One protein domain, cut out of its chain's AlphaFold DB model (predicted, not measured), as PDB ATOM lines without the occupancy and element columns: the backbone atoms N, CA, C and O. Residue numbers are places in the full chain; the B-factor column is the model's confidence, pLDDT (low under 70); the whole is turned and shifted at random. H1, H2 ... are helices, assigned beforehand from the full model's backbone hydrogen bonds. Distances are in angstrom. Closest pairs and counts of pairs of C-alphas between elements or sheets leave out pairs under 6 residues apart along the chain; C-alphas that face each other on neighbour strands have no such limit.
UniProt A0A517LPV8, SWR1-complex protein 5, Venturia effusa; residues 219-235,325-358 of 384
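What this domain is: This is residues 219 to 235 and 325 to 358 of the 384 residues of the protein "SWR1-complex protein 5" of Venturia effusa (UniProt A0A517LPV8). Two longer helices, H1 and H2, make an open V, meeting over residues 222 to 226 of H1 and residues 333 to 340 of H2, while residues 229 to 235 of H1 and residues 327 to 331 of H2, with residues 325 and 326 before them, stick out free. The short H3 turns off sharply after H2 near the closed end of the V, and residues 349 to 356 stick out there. The printed part has 51 residues with three named helices, in the order H1, H2, H3, and no named strand; the class is all helix. It is loose, with a radius of gyration of the C-alphas of 12.3 A, and spans 33 by 23 by 22 A.

How they stand to each other: Start with H1, residues 222 to 235, which with residues 222 to 226 alone touches H2, residues 327 to 342. Their closest C-alphas, Glu 223 and Ala 336, are 5.2 A apart. The two run opposite ways at a steep tilt of 41 degrees. Next look at H3, residues 345 to 352: it is close to H2 but not clearly touching, the closest C-alphas being Val 339 and Ala 345, 5.6 A apart. Their lines are only just about perpendicular, at 70.3 degrees. H1 and H3 are also close but not clearly touching, with C-alphas 222 and 345 7.1 A apart. In H1, H2 and H3 every O i to N i+4 pair is within hydrogen-bond range.

Where its parts are: Find C-alpha 222 at (-52.487, -12.583, 22.584); from there H1 runs 19.8 A to C-alpha 235. H2 runs 21.8 A from C-alpha 327 at (-39.541, -11.501, 36.004). H3 runs 10.6 A and ends at C-alpha 352, (-44.434, -9.328, 11.525).

The domain as a whole: The two farthest C-alphas, Lys 235 and Gln 356, are 34.4 A apart. Residues 236 to 324 are not printed; C-alphas 235 and 325 stand 19.1 A apart across this cut. The link from H2 to H3 is tight. No printed residue is under 70 in pLDDT.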
ATOM      1  N   LYS A 219     -60.362 -16.070  22.305       90.50
ATOM      2  CA  LYS A 219     -59.415 -17.052  21.727       90.50
ATOM      3  C   LYS A 219     -58.396 -16.439  20.766       90.50
ATOM      4  O   LYS A 219     -57.293 -16.959  20.621       90.50
ATOM      5  N   THR A 220     -58.764 -15.346  20.107       89.81
ATOM      6  CA  THR A 220     -57.921 -14.617  19.150       89.81
ATOM      7  C   THR A 220     -56.876 -13.712  19.817       89.81
ATOM      8  O   THR A 220     -55.877 -13.387  19.167       89.81
ATOM      9  N   SER A 221     -57.090 -13.358  21.090       91.31
ATOM     10  CA  SER A 221     -56.281 -12.457  21.928       91.31
ATOM     11  C   SER A 221     -54.878 -13.012  22.193       91.31
ATOM     12  O   SER A 221     -54.698 -14.229  22.306       91.31
ATOM     13  N   GLN A 222     -53.870 -12.153  22.343       88.94
ATOM     14  CA  GLN A 222     -52.487 -12.583  22.584       88.94
ATOM     15  C   GLN A 222     -52.327 -13.304  23.932       88.94
ATOM     16  O   GLN A 222     -51.607 -14.302  23.998       88.94
ATOM     17  N   GLU A 223     -53.041 -12.892  24.986       87.88
ATOM     18  CA  GLU A 223     -53.075 -13.630  26.262       87.88
ATOM     19  C   GLU A 223     -53.548 -15.087  26.078       87.88
ATOM     20  O   GLU A 223     -52.922 -16.017  26.595       87.88
ATOM     21  N   ALA A 224     -54.604 -15.306  25.286       90.94
ATOM     22  CA  ALA A 224     -55.127 -16.642  24.999       90.94
ATOM     23  C   ALA A 224     -54.175 -17.464  24.116       90.94
ATOM     24  O   ALA A 224     -53.957 -18.646  24.390       90.94
ATOM     25  N   ARG A 225     -53.538 -16.845  23.109       92.06
ATOM     26  CA  ARG A 225     -52.493 -17.492  22.290       92.06
ATOM     27  C   ARG A 225     -51.314 -17.963  23.152       92.06
ATOM     28  O   ARG A 225     -50.847 -19.088  22.978       92.06
ATOM     29  N   VAL A 226     -50.854 -17.144  24.104       92.81
ATOM     30  CA  VAL A 226     -49.768 -17.519  25.031       92.81
ATOM     31  C   VAL A 226     -50.189 -18.682  25.935       92.81
ATOM     32  O   VAL A 226     -49.411 -19.622  26.093       92.81
ATOM     33  N   TYR A 227     -51.411 -18.661  26.474       91.38
ATOM     34  CA  TYR A 227     -51.935 -19.752  27.303       91.38
ATOM     35  C   TYR A 227     -52.062 -21.074  26.529       91.38
ATOM     36  O   TYR A 227     -51.623 -22.117  27.009       91.38
ATOM     37  N   LEU A 228     -52.595 -21.049  25.302       93.81
ATOM     38  CA  LEU A 228     -52.687 -22.243  24.454       93.81
ATOM     39  C   LEU A 228     -51.300 -22.803  24.099       93.81
ATOM     40  O   LEU A 228     -51.098 -24.015  24.171       93.81
ATOM     41  N   ALA A 229     -50.323 -21.940  23.805       93.50
ATOM     42  CA  ALA A 229     -48.942 -22.354  23.565       93.50
ATOM     43  C   ALA A 229     -48.280 -22.987  24.809       93.50
ATOM     44  O   ALA A 229     -47.537 -23.960  24.678       93.50
ATOM     45  N   GLU A 230     -48.568 -22.482  26.014       90.44
ATOM     46  CA  GLU A 230     -48.125 -23.084  27.283       90.44
ATOM     47  C   GLU A 230     -48.773 -24.465  27.501       90.44
ATOM     48  O   GLU A 230     -48.080 -25.432  27.823       90.44
ATOM     49  N   GLN A 231     -50.073 -24.607  27.223       89.56
ATOM     50  CA  GLN A 231     -50.775 -25.895  27.291       89.56
ATOM     51  C   GLN A 231     -50.243 -26.917  26.273       89.56
ATOM     52  O   GLN A 231     -50.095 -28.095  26.597       89.56
ATOM     53  N   GLU A 232     -49.917 -26.493  25.050       92.12
ATOM     54  CA  GLU A 232     -49.251 -27.353  24.066       92.12
ATOM     55  C   GLU A 232     -47.842 -27.766  24.497       92.12
ATOM     56  O   GLU A 232     -47.471 -28.925  24.313       92.12
ATOM     57  N   ALA A 233     -47.055 -26.847  25.061       88.88
ATOM     58  CA  ALA A 233     -45.716 -27.152  25.558       88.88
ATOM     59  C   ALA A 233     -45.770 -28.180  26.697       88.88
ATOM     60  O   ALA A 233     -45.043 -29.172  26.653       88.88
ATOM     61  N   ASN A 234     -46.693 -28.007  27.647       87.62
ATOM     62  CA  ASN A 234     -46.915 -28.950  28.744       87.62
ATOM     63  C   ASN A 234     -47.373 -30.327  28.232       87.62
ATOM     64  O   ASN A 234     -46.865 -31.350  28.685       87.62
ATOM     65  N   LYS A 235     -48.274 -30.380  27.238       91.06
ATOM     66  CA  LYS A 235     -48.679 -31.642  26.587       91.06
ATOM     67  C   LYS A 235     -47.509 -32.328  25.876       91.06
ATOM     68  O   LYS A 235     -47.341 -33.531  26.042       91.06
ATOM     69  N   LEU A 325     -42.835 -17.926  38.548       82.00
ATOM     70  CA  LEU A 325     -42.658 -17.048  37.403       82.00
ATOM     71  C   LEU A 325     -41.372 -16.255  37.560       82.00
ATOM     72  O   LEU A 325     -41.165 -15.571  38.563       82.00
ATOM     73  N   ASN A 326     -40.539 -16.303  36.528       89.31
ATOM     74  CA  ASN A 326     -39.439 -15.361  36.385       89.31
ATOM     75  C   ASN A 326     -39.986 -13.951  36.065       89.31
ATOM     76  O   ASN A 326     -41.074 -13.816  35.499       89.31
ATOM     77  N   THR A 327     -39.225 -12.898  36.360       88.62
ATOM     78  CA  THR A 327     -39.541 -11.501  36.004       88.62
ATOM     79  C   THR A 327     -39.798 -11.346  34.502       88.62
ATOM     80  O   THR A 327     -40.804 -10.764  34.107       88.62
ATOM     81  N   VAL A 328     -38.954 -11.962  33.666       91.12
ATOM     82  CA  VAL A 328     -39.102 -12.012  32.199       91.12
ATOM     83  C   VAL A 328     -40.413 -12.682  31.789       91.12
ATOM     84  O   VAL A 328     -41.114 -12.198  30.903       91.12
ATOM     85  N   GLN A 329     -40.776 -13.785  32.453       89.19
ATOM     86  CA  GLN A 329     -42.042 -14.458  32.187       89.19
ATOM     87  C   GLN A 329     -43.205 -13.554  32.575       89.19
ATOM     88  O   GLN A 329     -44.059 -13.328  31.730       89.19
ATOM     89  N   LYS A 330     -43.223 -12.988  33.789       90.38
ATOM     90  CA  LYS A 330     -44.270 -12.051  34.226       90.38
ATOM     91  C   LYS A 330     -44.439 -10.898  33.225       90.38
ATOM     92  O   LYS A 330     -45.544 -10.710  32.729       90.38
ATOM     93  N   SER A 331     -43.337 -10.256  32.832       92.88
ATOM     94  CA  SER A 331     -43.319  -9.206  31.806       92.88
ATOM     95  C   SER A 331     -43.963  -9.661  30.490       92.88
ATOM     96  O   SER A 331     -44.801  -8.949  29.956       92.88
ATOM     97  N   LYS A 332     -43.688 -10.884  30.004       92.88
ATOM     98  CA  LYS A 332     -44.349 -11.439  28.805       92.88
ATOM     99  C   LYS A 332     -45.882 -11.492  28.932       92.88
ATOM    100  O   LYS A 332     -46.567 -11.232  27.945       92.88
ATOM    101  N   TYR A 333     -46.423 -11.830  30.104       90.62
ATOM    102  CA  TYR A 333     -47.878 -11.864  30.324       90.62
ATOM    103  C   TYR A 333     -48.465 -10.456  30.472       90.62
ATOM    104  O   TYR A 333     -49.488 -10.165  29.854       90.62
ATOM    105  N   ASP A 334     -47.784  -9.569  31.199       92.19
ATOM    106  CA  ASP A 334     -48.179  -8.162  31.337       92.19
ATOM    107  C   ASP A 334     -48.182  -7.453  29.963       92.19
ATOM    108  O   ASP A 334     -49.108  -6.705  29.644       92.19
ATOM    109  N   TRP A 335     -47.203  -7.760  29.100       93.62
ATOM    110  CA  TRP A 335     -47.129  -7.299  27.709       93.62
ATOM    111  C   TRP A 335     -48.226  -7.879  26.821       93.62
ATOM    112  O   TRP A 335     -48.824  -7.125  26.058       93.62
ATOM    113  N   ALA A 336     -48.524  -9.180  26.908       93.75
ATOM    114  CA  ALA A 336     -49.632  -9.773  26.151       93.75
ATOM    115  C   ALA A 336     -50.956  -9.062  26.482       93.75
ATOM    116  O   ALA A 336     -51.684  -8.647  25.581       93.75
ATOM    117  N   GLY A 337     -51.199  -8.804  27.769       93.19
ATOM    118  CA  GLY A 337     -52.363  -8.048  28.219       93.19
ATOM    119  C   GLY A 337     -52.361  -6.576  27.848       93.19
ATOM    120  O   GLY A 337     -53.429  -6.006  27.634       93.19
ATOM    121  N   TYR A 338     -51.191  -5.947  27.750       95.00
ATOM    122  CA  TYR A 338     -51.074  -4.585  27.236       95.00
ATOM    123  C   TYR A 338     -51.389  -4.515  25.736       95.00
ATOM    124  O   TYR A 338     -52.164  -3.658  25.325       95.00
ATOM    125  N   VAL A 339     -50.852  -5.439  24.931       95.31
ATOM    126  CA  VAL A 339     -51.108  -5.522  23.481       95.31
ATOM    127  C   VAL A 339     -52.599  -5.713  23.194       95.31
ATOM    128  O   VAL A 339     -53.133  -5.052  22.303       95.31
ATOM    129  N   ASP A 340     -53.274  -6.548  23.985       91.69
ATOM    130  CA  ASP A 340     -54.715  -6.784  23.870       91.69
ATOM    131  C   ASP A 340     -55.542  -5.562  24.327       91.69
ATOM    132  O   ASP A 340     -56.486  -5.169  23.644       91.69
ATOM    133  N   LYS A 341     -55.165  -4.894  25.431       92.88
ATOM    134  CA  LYS A 341     -55.826  -3.656  25.908       92.88
ATOM    135  C   LYS A 341     -55.655  -2.468  24.961       92.88
ATOM    136  O   LYS A 341     -56.553  -1.639  24.863       92.88
ATOM    137  N   ALA A 342     -54.497  -2.359  24.316       94.81
ATOM    138  CA  ALA A 342     -54.155  -1.253  23.430       94.81
ATOM    139  C   ALA A 342     -54.552  -1.501  21.961       94.81
ATOM    140  O   ALA A 342     -54.382  -0.612  21.134       94.81
ATOM    141  N   GLY A 343     -55.052  -2.696  21.614       91.56
ATOM    142  CA  GLY A 343     -55.453  -3.049  20.244       91.56
ATOM    143  C   GLY A 343     -54.293  -3.252  19.256       91.56
ATOM    144  O   GLY A 343     -54.524  -3.483  18.074       91.56
ATOM    145  N   ILE A 344     -53.040  -3.227  19.727       93.00
ATOM    146  CA  ILE A 344     -51.822  -3.269  18.890       93.00
ATOM    147  C   ILE A 344     -51.616  -4.667  18.260       93.00
ATOM    148  O   ILE A 344     -50.772  -4.853  17.384       93.00
ATOM    149  N   ALA A 345     -52.395  -5.676  18.671       90.56
ATOM    150  CA  ALA A 345     -52.286  -7.056  18.195       90.56
ATOM    151  C   ALA A 345     -52.338  -7.182  16.659       90.56
ATOM    152  O   ALA A 345     -51.542  -7.924  16.080       90.56
ATOM    153  N   GLU A 346     -53.236  -6.447  15.995       90.38
ATOM    154  CA  GLU A 346     -53.365  -6.489  14.534       90.38
ATOM    155  C   GLU A 346     -52.199  -5.793  13.824       90.38
ATOM    156  O   GLU A 346     -51.729  -6.281  12.797       90.38
ATOM    157  N   GLU A 347     -51.692  -4.692  14.385       91.81
ATOM    158  CA  GLU A 347     -50.528  -3.972  13.857       91.81
ATOM    159  C   GLU A 347     -49.244  -4.799  13.997       91.81
ATOM    160  O   GLU A 347     -48.448  -4.863  13.062       91.81
ATOM    161  N   LEU A 348     -49.065  -5.495  15.123       89.75
ATOM    162  CA  LEU A 348     -47.967  -6.441  15.346       89.75
ATOM    163  C   LEU A 348     -48.023  -7.617  14.365       89.75
ATOM    164  O   LEU A 348     -47.011  -7.940  13.737       89.75
ATOM    165  N   ASP A 349     -49.202  -8.221  14.181       88.88
ATOM    166  CA  ASP A 349     -49.398  -9.305  13.216       88.88
ATOM    167  C   ASP A 349     -49.171  -8.810  11.768       88.88
ATOM    168  O   ASP A 349     -48.627  -9.556  10.951       88.88
ATOM    169  N   GLN A 350     -49.535  -7.567  11.426       90.44
ATOM    170  CA  GLN A 350     -49.224  -6.947  10.128       90.44
ATOM    171  C   GLN A 350     -47.726  -6.661   9.966       90.44
ATOM    172  O   GLN A 350     -47.149  -7.013   8.937       90.44
ATOM    173  N   TYR A 351     -47.074  -6.071  10.970       88.50
ATOM    174  CA  TYR A 351     -45.653  -5.724  10.923       88.50
ATOM    175  C   TYR A 351     -44.774  -6.973  10.828       88.50
ATOM    176  O   TYR A 351     -43.853  -7.010  10.009       88.50
ATOM    177  N   GLY A 352     -45.105  -8.027  11.583       87.44
ATOM    178  CA  GLY A 352     -44.434  -9.328  11.525       87.44
ATOM    179  C   GLY A 352     -44.559 -10.026  10.166       87.44
ATOM    180  O   GLY A 352     -43.609 -10.679   9.739       87.44
ATOM    181  N   LYS A 353     -45.688  -9.836   9.463       87.69
ATOM    182  CA  LYS A 353     -45.926 -10.294   8.075       87.69
ATOM    183  C   LYS A 353     -45.351  -9.348   7.008       87.69
ATOM    184  O   LYS A 353     -45.421  -9.662   5.822       87.69
ATOM    185  N   SER A 354     -44.849  -8.176   7.396       89.06
ATOM    186  CA  SER A 354     -44.356  -7.154   6.471       89.06
ATOM    187  C   SER A 354     -42.856  -7.288   6.203       89.06
ATOM    188  O   SER A 354     -42.079  -7.696   7.065       89.06
ATOM    189  N   LYS A 355     -42.421  -6.761   5.053       78.50
ATOM    190  CA  LYS A 355     -41.001  -6.669   4.664       78.50
ATOM    191  C   LYS A 355     -40.136  -5.780   5.571       78.50
ATOM    192  O   LYS A 355     -38.929  -5.705   5.370       78.50
ATOM    193  N   GLN A 356     -40.736  -5.082   6.538       81.94
ATOM    194  CA  GLN A 356     -40.020  -4.304   7.556       81.94
ATOM    195  C   GLN A 356     -39.748  -5.115   8.835       81.94
ATOM    196  O   GLN A 356     -39.010  -4.654   9.707       81.94
ATOM    197  N   SER A 357     -40.282  -6.338   8.935       88.00
ATOM    198  CA  SER A 357     -39.979  -7.282  10.009       88.00
ATOM    199  C   SER A 357     -38.469  -7.487  10.164       88.00
ATOM    200  O   SER A 357     -37.723  -7.585   9.185       88.00
ATOM    201  N   TYR A 358     -37.996  -7.580  11.410       88.44
ATOM    202  CA  TYR A 358     -36.581  -7.820  11.703       88.44
ATOM    203  C   TYR A 358     -36.062  -9.103  11.036       88.44
ATOM    204  O   TYR A 358     -34.981  -9.080  10.457       88.44
TER     205      TYR A 358